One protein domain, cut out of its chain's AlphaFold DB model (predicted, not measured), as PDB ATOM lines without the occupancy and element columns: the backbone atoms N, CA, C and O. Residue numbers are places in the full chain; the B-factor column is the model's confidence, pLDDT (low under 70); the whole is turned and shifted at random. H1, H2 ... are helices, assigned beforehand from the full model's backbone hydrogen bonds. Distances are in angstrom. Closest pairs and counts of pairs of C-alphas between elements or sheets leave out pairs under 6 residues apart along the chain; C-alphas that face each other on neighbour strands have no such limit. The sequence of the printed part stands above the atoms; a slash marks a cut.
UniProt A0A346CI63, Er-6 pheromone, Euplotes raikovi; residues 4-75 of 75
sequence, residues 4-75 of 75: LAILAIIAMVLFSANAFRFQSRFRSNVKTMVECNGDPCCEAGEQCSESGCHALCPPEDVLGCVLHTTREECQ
ATOM      1  N   LEU A   4      30.556  53.960   5.721       78.62
ATOM      2  CA  LEU A   4      31.427  52.796   5.552       78.62
ATOM      3  C   LEU A   4      32.556  52.728   6.595       78.62
ATOM      4  O   LEU A   4      32.882  51.643   7.062       78.62
ATOM      5  N   ALA A   5      33.115  53.869   7.013       75.19
ATOM      6  CA  ALA A   5      34.195  53.900   8.002       75.19
ATOM      7  C   ALA A   5      33.701  53.503   9.402       75.19
ATOM      8  O   ALA A   5      34.388  52.800  10.132       75.19
ATOM      9  N   ILE A   6      32.475  53.904   9.752       80.12
ATOM     10  CA  ILE A   6      31.865  53.597  11.052       80.12
ATOM     11  C   ILE A   6      31.582  52.092  11.171       80.12
ATOM     12  O   ILE A   6      31.880  51.488  12.198       80.12
ATOM     13  N   LEU A   7      31.072  51.467  10.103       79.88
ATOM     14  CA  LEU A   7      30.802  50.025  10.080       79.88
ATOM     15  C   LEU A   7      32.082  49.184  10.227       79.88
ATOM     16  O   LEU A   7      32.064  48.176  10.931       79.88
ATOM     17  N   ALA A   8      33.196  49.614   9.628       77.56
ATOM     18  CA  ALA A   8      34.477  48.913   9.732       77.56
ATOM     19  C   ALA A   8      35.046  48.921  11.163       77.56
ATOM     20  O   ALA A   8      35.550  47.903  11.636       77.56
ATOM     21  N   ILE A   9      34.918  50.045  11.875       79.38
ATOM     22  CA  ILE A   9      35.387  50.173  13.263       79.38
ATOM     23  C   ILE A   9      34.566  49.270  14.192       79.38
ATOM     24  O   ILE A   9      35.134  48.548  15.007       79.38
ATOM     25  N   ILE A  10      33.238  49.253  14.036       79.38
ATOM     26  CA  ILE A  10      32.347  48.400  14.839       79.38
ATOM     27  C   ILE A  10      32.673  46.916  14.616       79.38
ATOM     28  O   ILE A  10      32.775  46.159  15.581       79.38
ATOM     29  N   ALA A  11      32.892  46.507  13.364       76.44
ATOM     30  CA  ALA A  11      33.269  45.134  13.036       76.44
ATOM     31  C   ALA A  11      34.614  44.732  13.665       76.44
ATOM     32  O   ALA A  11      34.714  43.641  14.225       76.44
ATOM     33  N   MET A  12      35.623  45.613  13.641       74.75
ATOM     34  CA  MET A  12      36.907  45.353  14.302       74.75
ATOM     35  C   MET A  12      36.758  45.202  15.817       74.75
ATOM     36  O   MET A  12      37.274  44.237  16.371       74.75
ATOM     37  N   VAL A  13      36.015  46.089  16.485       72.69
ATOM     38  CA  VAL A  13      35.826  46.035  17.947       72.69
ATOM     39  C   VAL A  13      35.075  44.768  18.375       72.69
ATOM     40  O   VAL A  13      35.480  44.106  19.332       72.69
ATOM     41  N   LEU A  14      34.022  44.381  17.645       65.00
ATOM     42  CA  LEU A  14      33.281  43.140  17.908       65.00
ATOM     43  C   LEU A  14      34.144  41.891  17.668       65.00
ATOM     44  O   LEU A  14      34.077  40.933  18.441       65.00
ATOM     45  N   PHE A  15      34.991  41.907  16.635       62.81
ATOM     46  CA  PHE A  15      35.919  40.812  16.354       62.81
ATOM     47  C   PHE A  15      37.021  40.714  17.420       62.81
ATOM     48  O   PHE A  15      37.341  39.614  17.867       62.81
ATOM     49  N   SER A  16      37.550  41.844  17.902       60.47
ATOM     50  CA  SER A  16      38.520  41.885  19.002       60.47
ATOM     51  C   SER A  16      37.935  41.367  20.319       60.47
ATOM     52  O   SER A  16      38.617  40.633  21.030       60.47
ATOM     53  N   ALA A  17      36.670  41.673  20.627       58.56
ATOM     54  CA  ALA A  17      36.006  41.173  21.831       58.56
ATOM     55  C   ALA A  17      35.849  39.638  21.830       58.56
ATOM     56  O   ALA A  17      36.077  38.991  22.856       58.56
ATOM     57  N   ASN A  18      35.532  39.041  20.675       55.69
ATOM     58  CA  ASN A  18      35.438  37.583  20.535       55.69
ATOM     59  C   ASN A  18      36.811  36.896  20.419       55.69
ATOM     60  O   ASN A  18      36.991  35.803  20.955       55.69
ATOM     61  N   ALA A  19      37.798  37.534  19.782       53.09
ATOM     62  CA  ALA A  19      39.154  36.995  19.664       53.09
ATOM     63  C   ALA A  19      39.894  36.966  21.015       53.09
ATOM     64  O   ALA A  19      40.596  35.998  21.305       53.09
ATOM     65  N   PHE A  20      39.689  37.964  21.883       50.31
ATOM     66  CA  PHE A  20      40.365  38.053  23.187       50.31
ATOM     67  C   PHE A  20      39.955  36.927  24.157       50.31
ATOM     68  O   PHE A  20      40.778  36.403  24.914       50.31
ATOM     69  N   ARG A  21      38.688  36.491  24.094       51.12
ATOM     70  CA  ARG A  21      38.182  35.351  24.883       51.12
ATOM     71  C   ARG A  21      38.754  34.016  24.406       51.12
ATOM     72  O   ARG A  21      39.012  33.139  25.227       51.12
ATOM     73  N   PHE A  22      38.979  33.868  23.101       45.25
ATOM     74  CA  PHE A  22      39.463  32.615  22.518       45.25
ATOM     75  C   PHE A  22      40.984  32.454  22.650       45.25
ATOM     76  O   PHE A  22      41.478  31.361  22.931       45.25
ATOM     77  N   GLN A  23      41.732  33.554  22.527       48.56
ATOM     78  CA  GLN A  23      43.193  33.533  22.622       48.56
ATOM     79  C   GLN A  23      43.698  33.241  24.045       48.56
ATOM     80  O   GLN A  23      44.760  32.644  24.198       48.56
ATOM     81  N   SER A  24      42.926  33.593  25.082       49.12
ATOM     82  CA  SER A  24      43.297  33.319  26.480       49.12
ATOM     83  C   SER A  24      43.283  31.823  26.813       49.12
ATOM     84  O   SER A  24      44.193  31.340  27.480       49.12
ATOM     85  N   ARG A  25      42.312  31.052  26.297       50.72
ATOM     86  CA  ARG A  25      42.255  29.603  26.560       50.72
ATOM     87  C   ARG A  25      43.336  28.819  25.820       50.72
ATOM     88  O   ARG A  25      43.969  27.956  26.418       50.72
ATOM     89  N   PHE A  26      43.597  29.153  24.554       49.19
ATOM     90  CA  PHE A  26      44.625  28.455  23.770       49.19
ATOM     91  C   PHE A  26      46.048  28.749  24.251       49.19
ATOM     92  O   PHE A  26      46.890  27.856  24.244       49.19
ATOM     93  N   ARG A  27      46.333  29.979  24.697       50.72
ATOM     94  CA  ARG A  27      47.678  30.338  25.163       50.72
ATOM     95  C   ARG A  27      48.008  29.733  26.528       50.72
ATOM     96  O   ARG A  27      49.166  29.400  26.751       50.72
ATOM     97  N   SER A  28      47.003  29.561  27.392       54.06
ATOM     98  CA  SER A  28      47.184  28.894  28.684       54.06
ATOM     99  C   SER A  28      47.512  27.417  28.484       54.06
ATOM    100  O   SER A  28      48.569  26.984  28.908       54.06
ATOM    101  N   ASN A  29      46.689  26.685  27.721       52.72
ATOM    102  CA  ASN A  29      46.893  25.249  27.482       52.72
ATOM    103  C   ASN A  29      48.263  24.933  26.846       52.72
ATOM    104  O   ASN A  29      48.930  23.986  27.248       52.72
ATOM    105  N   VAL A  30      48.728  25.755  25.895       57.69
ATOM    106  CA  VAL A  30      50.050  25.559  25.270       57.69
ATOM    107  C   VAL A  30      51.197  25.864  26.234       57.69
ATOM    108  O   VAL A  30      52.207  25.165  26.201       57.69
ATOM    109  N   LYS A  31      51.069  26.886  27.094       57.00
ATOM    110  CA  LYS A  31      52.097  27.168  28.104       57.00
ATOM    111  C   LYS A  31      52.197  26.009  29.095       57.00
ATOM    112  O   LYS A  31      53.302  25.547  29.360       57.00
ATOM    113  N   THR A  32      51.059  25.491  29.548       58.28
ATOM    114  CA  THR A  32      51.010  24.367  30.480       58.28
ATOM    115  C   THR A  32      51.615  23.091  29.885       58.28
ATOM    116  O   THR A  32      52.428  22.452  30.542       58.28
ATOM    117  N   MET A  33      51.335  22.769  28.613       59.06
ATOM    118  CA  MET A  33      51.962  21.624  27.927       59.06
ATOM    119  C   MET A  33      53.497  21.716  27.871       59.06
ATOM    120  O   MET A  33      54.173  20.692  27.961       59.06
ATOM    121  N   VAL A  34      54.055  22.921  27.697       61.75
ATOM    122  CA  VAL A  34      55.512  23.127  27.602       61.75
ATOM    123  C   VAL A  34      56.174  23.098  28.981       61.75
ATOM    124  O   VAL A  34      57.247  22.519  29.122       61.75
ATOM    125  N   GLU A  35      55.544  23.696  29.995       67.25
ATOM    126  CA  GLU A  35      56.094  23.793  31.356       67.25
ATOM    127  C   GLU A  35      55.993  22.454  32.105       67.25
ATOM    128  O   GLU A  35      56.923  22.062  32.806       67.25
ATOM    129  N   CYS A  36      54.919  21.698  31.862       71.31
ATOM    130  CA  CYS A  36      54.708  20.367  32.423       71.31
ATOM    131  C   CYS A  36      55.280  19.230  31.561       71.31
ATOM    132  O   CYS A  36      55.123  18.073  31.924       71.31
ATOM    133  N   ASN A  37      55.924  19.511  30.422       73.94
ATOM    134  CA  ASN A  37      56.527  18.503  29.531       73.94
ATOM    135  C   ASN A  37      55.596  17.316  29.171       73.94
ATOM    136  O   ASN A  37      56.047  16.186  28.988       73.94
ATOM    137  N   GLY A  38      54.287  17.568  29.086       74.50
ATOM    138  CA  GLY A  38      53.275  16.541  28.829       74.50
ATOM    139  C   GLY A  38      52.862  15.684  30.034       74.50
ATOM    140  O   GLY A  38      52.144  14.706  29.824       74.50
ATOM    141  N   ASP A  39      53.265  16.021  31.265       83.25
ATOM    142  CA  ASP A  39      52.767  15.361  32.476       83.25
ATOM    143  C   ASP A  39      51.315  15.782  32.765       83.25
ATOM    144  O   ASP A  39      51.064  16.932  33.146       83.25
ATOM    145  N   PRO A  40      50.337  14.864  32.642       78.94
ATOM    146  CA  PRO A  40      48.918  15.197  32.759       78.94
ATOM    147  C   PRO A  40      48.525  15.590  34.191       78.94
ATOM    148  O   PRO A  40      47.562  16.326  34.390       78.94
ATOM    149  N   CYS A  41      49.287  15.135  35.189       83.81
ATOM    150  CA  CYS A  41      49.126  15.522  36.588       83.81
ATOM    151  C   CYS A  41      49.521  16.988  36.830       83.81
ATOM    152  O   CYS A  41      48.761  17.755  37.417       83.81
ATOM    153  N   CYS A  42      50.685  17.397  36.319       82.12
ATOM    154  CA  CYS A  42      51.137  18.786  36.379       82.12
ATOM    155  C   CYS A  42      50.176  19.695  35.599       82.12
ATOM    156  O   CYS A  42      49.773  20.751  36.090       82.12
ATOM    157  N   GLU A  43      49.716  19.234  34.429       83.50
ATOM    158  CA  GLU A  43      48.759  19.975  33.612       83.50
ATOM    159  C   GLU A  43      47.411  20.176  34.318       83.50
ATOM    160  O   GLU A  43      46.786  21.221  34.152       83.50
ATOM    161  N   ALA A  44      46.959  19.210  35.123       83.19
ATOM    162  CA  ALA A  44      45.738  19.335  35.915       83.19
ATOM    163  C   ALA A  44      45.860  20.383  37.035       83.19
ATOM    164  O   ALA A  44      44.915  21.143  37.255       83.19
ATOM    165  N   GLY A  45      47.017  20.450  37.701       83.62
ATOM    166  CA  GLY A  45      47.297  21.434  38.751       83.62
ATOM    167  C   GLY A  45      47.328  22.866  38.214       83.62
ATOM    168  O   GLY A  45      46.663  23.747  38.752       83.62
ATOM    169  N   GLU A  46      48.029  23.079  37.103       82.00
ATOM    170  CA  GLU A  46      48.104  24.372  36.402       82.00
ATOM    171  C   GLU A  46      46.777  24.786  35.745       82.00
ATOM    172  O   GLU A  46      46.472  25.970  35.626       82.00
ATOM    173  N   GLN A  47      45.955  23.820  35.321       81.06
ATOM    174  CA  GLN A  47      44.602  24.089  34.821       81.06
ATOM    175  C   GLN A  47      43.573  24.265  35.942       81.06
ATOM    176  O   GLN A  47      42.377  24.363  35.650       81.06
ATOM    177  N   CYS A  48      44.011  24.306  37.205       86.31
ATOM    178  CA  CYS A  48      43.144  24.470  38.369       86.31
ATOM    179  C   CYS A  48      42.030  23.407  38.428       86.31
ATOM    180  O   CYS A  48      40.906  23.677  38.853       86.31
ATOM    181  N   SER A  49      42.322  22.197  37.947       85.19
ATOM    182  CA  SER A  49      41.358  21.109  37.814       85.19
ATOM    183  C   SER A  49      41.574  20.079  38.918       85.19
ATOM    184  O   SER A  49      42.297  19.100  38.743       85.19
ATOM    185  N   GLU A  50      40.909  20.278  40.058       84.75
ATOM    186  CA  GLU A  50      40.973  19.354  41.203       84.75
ATOM    187  C   GLU A  50      40.562  17.925  40.799       84.75
ATOM    188  O   GLU A  50      41.217  16.938  41.138       84.75
ATOM    189  N   SER A  51      39.515  17.804  39.983       85.94
ATOM    190  CA  SER A  51      39.066  16.525  39.430       85.94
ATOM    191  C   SER A  51      40.076  15.917  38.452       85.94
ATOM    192  O   SER A  51      40.213  14.693  38.405       85.94
ATOM    193  N   GLY A  52      40.825  16.747  37.720       84.62
ATOM    194  CA  GLY A  52      41.967  16.314  36.917       84.62
ATOM    195  C   GLY A  52      43.090  15.737  37.778       84.62
ATOM    196  O   GLY A  52      43.611  14.675  37.445       84.62
ATOM    197  N   CYS A  53      43.399  16.362  38.919       86.12
ATOM    198  CA  CYS A  53      44.414  15.866  39.849       86.12
ATOM    199  C   CYS A  53      44.068  14.460  40.355       86.12
ATOM    200  O   CYS A  53      44.895  13.558  40.292       86.12
ATOM    201  N   HIS A  54      42.825  14.231  40.785       86.75
ATOM    202  CA  HIS A  54      42.397  12.911  41.263       86.75
ATOM    203  C   HIS A  54      42.366  11.826  40.173       86.75
ATOM    204  O   HIS A  54      42.517  10.647  40.492       86.75
ATOM    205  N   ALA A  55      42.132  12.202  38.914       88.25
ATOM    206  CA  ALA A  55      42.006  11.259  37.805       88.25
ATOM    207  C   ALA A  55      43.338  10.944  37.104       88.25
ATOM    208  O   ALA A  55      43.489   9.851  36.556       88.25
ATOM    209  N   LEU A  56      44.272  11.901  37.079       86.19
ATOM    210  CA  LEU A  56      45.490  11.846  36.265       86.19
ATOM    211  C   LEU A  56      46.774  11.731  37.096       86.19
ATOM    212  O   LEU A  56      47.779  11.261  36.563       86.19
ATOM    213  N   CYS A  57      46.769  12.144  38.369       85.50
ATOM    214  CA  CYS A  57      47.946  12.037  39.229       85.50
ATOM    215  C   CYS A  57      48.064  10.666  39.903       85.50
ATOM    216  O   CYS A  57      47.055  10.076  40.301       85.50
ATOM    217  N   PRO A  58      49.299  10.179  40.119       87.12
ATOM    218  CA  PRO A  58      49.535   9.071  41.031       87.12
ATOM    219  C   PRO A  58      49.147   9.473  42.467       87.12
ATOM    220  O   PRO A  58      49.231  10.649  42.829       87.12
ATOM    221  N   PRO A  59      48.733   8.515  43.315       83.75
ATOM    222  CA  PRO A  59      48.133   8.796  44.622       83.75
ATOM    223  C   PRO A  59      49.050   9.569  45.582       83.75
ATOM    224  O   PRO A  59      48.551  10.261  46.467       83.75
ATOM    225  N   GLU A  60      50.368   9.471  45.407       87.44
ATOM    226  CA  GLU A  60      51.365  10.229  46.172       87.44
ATOM    227  C   GLU A  60      51.404  11.726  45.815       87.44
ATOM    228  O   GLU A  60      51.623  12.554  46.699       87.44
ATOM    229  N   ASP A  61      51.085  12.081  44.567       82.94
ATOM    230  CA  ASP A  61      51.148  13.454  44.055       82.94
ATOM    231  C   ASP A  61      49.778  14.146  43.985       82.94
ATOM    232  O   ASP A  61      49.712  15.371  43.859       82.94
ATOM    233  N   VAL A  62      48.671  13.397  44.125       87.38
ATOM    234  CA  VAL A  62      47.300  13.949  44.131       87.38
ATOM    235  C   VAL A  62      47.178  15.097  45.131       87.38
ATOM    236  O   VAL A  62      46.669  16.159  44.782       87.38
ATOM    237  N   LEU A  63      47.674  14.920  46.361       88.00
ATOM    238  CA  LEU A  63      47.577  15.953  47.394       88.00
ATOM    239  C   LEU A  63      48.347  17.221  47.003       88.00
ATOM    240  O   LEU A  63      47.853  18.325  47.223       88.00
ATOM    241  N   GLY A  64      49.533  17.071  46.406       85.06
ATOM    242  CA  GLY A  64      50.342  18.196  45.934       85.06
ATOM    243  C   GLY A  64      49.668  18.955  44.790       85.06
ATOM    244  O   GLY A  64      49.646  20.186  44.803       85.06
ATOM    245  N   CYS A  65      49.059  18.228  43.850       85.38
ATOM    246  CA  CYS A  65      48.304  18.803  42.739       85.38
ATOM    247  C   CYS A  65      47.056  19.555  43.224       85.38
ATOM    248  O   CYS A  65      46.869  20.717  42.870       85.38
ATOM    249  N   VAL A  66      46.250  18.950  44.106       87.12
ATOM    250  CA  VAL A  66      45.052  19.588  44.685       87.12
ATOM    251  C   VAL A  66      45.421  20.831  45.495       87.12
ATOM    252  O   VAL A  66      44.763  21.863  45.400       87.12
ATOM    253  N   LEU A  67      46.520  20.795  46.251       87.38
ATOM    254  CA  LEU A  67      46.998  21.984  46.955       87.38
ATOM    255  C   LEU A  67      47.372  23.104  45.969       87.38
ATOM    256  O   LEU A  67      47.122  24.278  46.243       87.38
ATOM    257  N   HIS A  68      47.914  22.751  44.802       84.00
ATOM    258  CA  HIS A  68      48.209  23.705  43.736       84.00
ATOM    259  C   HIS A  68      46.945  24.389  43.211       84.00
ATOM    260  O   HIS A  68      46.942  25.607  43.047       84.00
ATOM    261  N   THR A  69      45.847  23.641  43.056       83.69
ATOM    262  CA  THR A  69      44.563  24.193  42.595       83.69
ATOM    263  C   THR A  69      43.877  25.094  43.625       83.69
ATOM    264  O   THR A  69      42.928  25.790  43.284       83.69
ATOM    265  N   THR A  70      44.344  25.113  44.881       84.62
ATOM    266  CA  THR A  70      43.852  26.038  45.925       84.62
ATOM    267  C   THR A  70      44.593  27.379  45.973       84.62
ATOM    268  O   THR A  70      44.255  28.229  46.799       84.62
ATOM    269  N   ARG A  71      45.608  27.589  45.119       80.19
ATOM    270  CA  ARG A  71      46.325  28.872  45.028       80.19
ATOM    271  C   ARG A  71      45.408  29.994  44.543       80.19
ATOM    272  O   ARG A  71      44.446  29.757  43.821       80.19
ATOM    273  N   GLU A  72      45.761  31.231  44.891       74.88
ATOM    274  CA  GLU A  72      45.022  32.444  44.496       74.88
ATOM    275  C   GLU A  72      44.902  32.598  42.971       74.88
ATOM    276  O   GLU A  72      43.975  33.225  42.478       74.88
ATOM    277  N   GLU A  73      45.812  31.985  42.212       71.44
ATOM    278  CA  GLU A  73      45.800  31.965  40.745       71.44
ATOM    279  C   GLU A  73      44.622  31.159  40.164       71.44
ATOM    280  O   GLU A  73      44.269  31.333  38.997       71.44
ATOM    281  N   CYS A  74      44.001  30.306  40.986       71.81
ATOM    282  CA  CYS A  74      42.867  29.451  40.651       71.81
ATOM    283  C   CYS A  74      41.519  29.938  41.229       71.81
ATOM    284  O   CYS A  74      40.504  29.269  41.009       71.81
ATOM    285  N   GLN A  75      41.494  31.064  41.961       62.12
ATOM    286  CA  GLN A  75      40.282  31.703  42.513       62.12
ATOM    287  C   GLN A  75      39.719  32.788  41.587       62.12
ATOM    288  O   GLN A  75      38.472  32.918  41.547       62.12
TER     289      GLN A  75
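AT A GLANCE: This is residues 4 to 75 of the 75 residues of the protein "Er-6 pheromone" of Euplotes raikovi (UniProt A0A346CI63). A long helix, H1, sticks out with residues 4 to 27 from a compact head holding three short helices, H2, H3 and H4. The printed part has 72 residues with four named helices, all helix. It is extended, with radius of gyration of the C-alphas 17.7 A; H1 makes the length of its 62 by 24 by 16 A.

IN THESE COORDINATES: Find C-alpha 4 at (31.427, 52.796, 5.552); from there H1, residues 4 to 35, runs 46.0 A, with a kink of 32 degrees near residue 21. Then find H2 at residues 40 to 46, H3 at 50 to 56 and H4 at 62 to 69, ending at C-alpha 69 (44.563, 24.193, 42.595).

HOW THE PARTS SIT: Start at H2, the hub. H1 only just touches it, with residues 32 to 33 alone and 3 pairs of C-alphas within 8 A, the closest Thr 32 and Glu 43, 5.8 A. H2 and H3 form a hairpin, closest C-alphas Ala 44 and Gly 52, 4.9 A. H4 touches H2, closest C-alphas Gly 45 and Cys 65, 4.9 A. H1 has 24 of 28 O i to N i+4 pairs within hydrogen-bond range; H2, H3 and H4 have every pair.

THE WHOLE: The printed part has no cut. Residues 14 to 35 and 75 have pLDDT under 70.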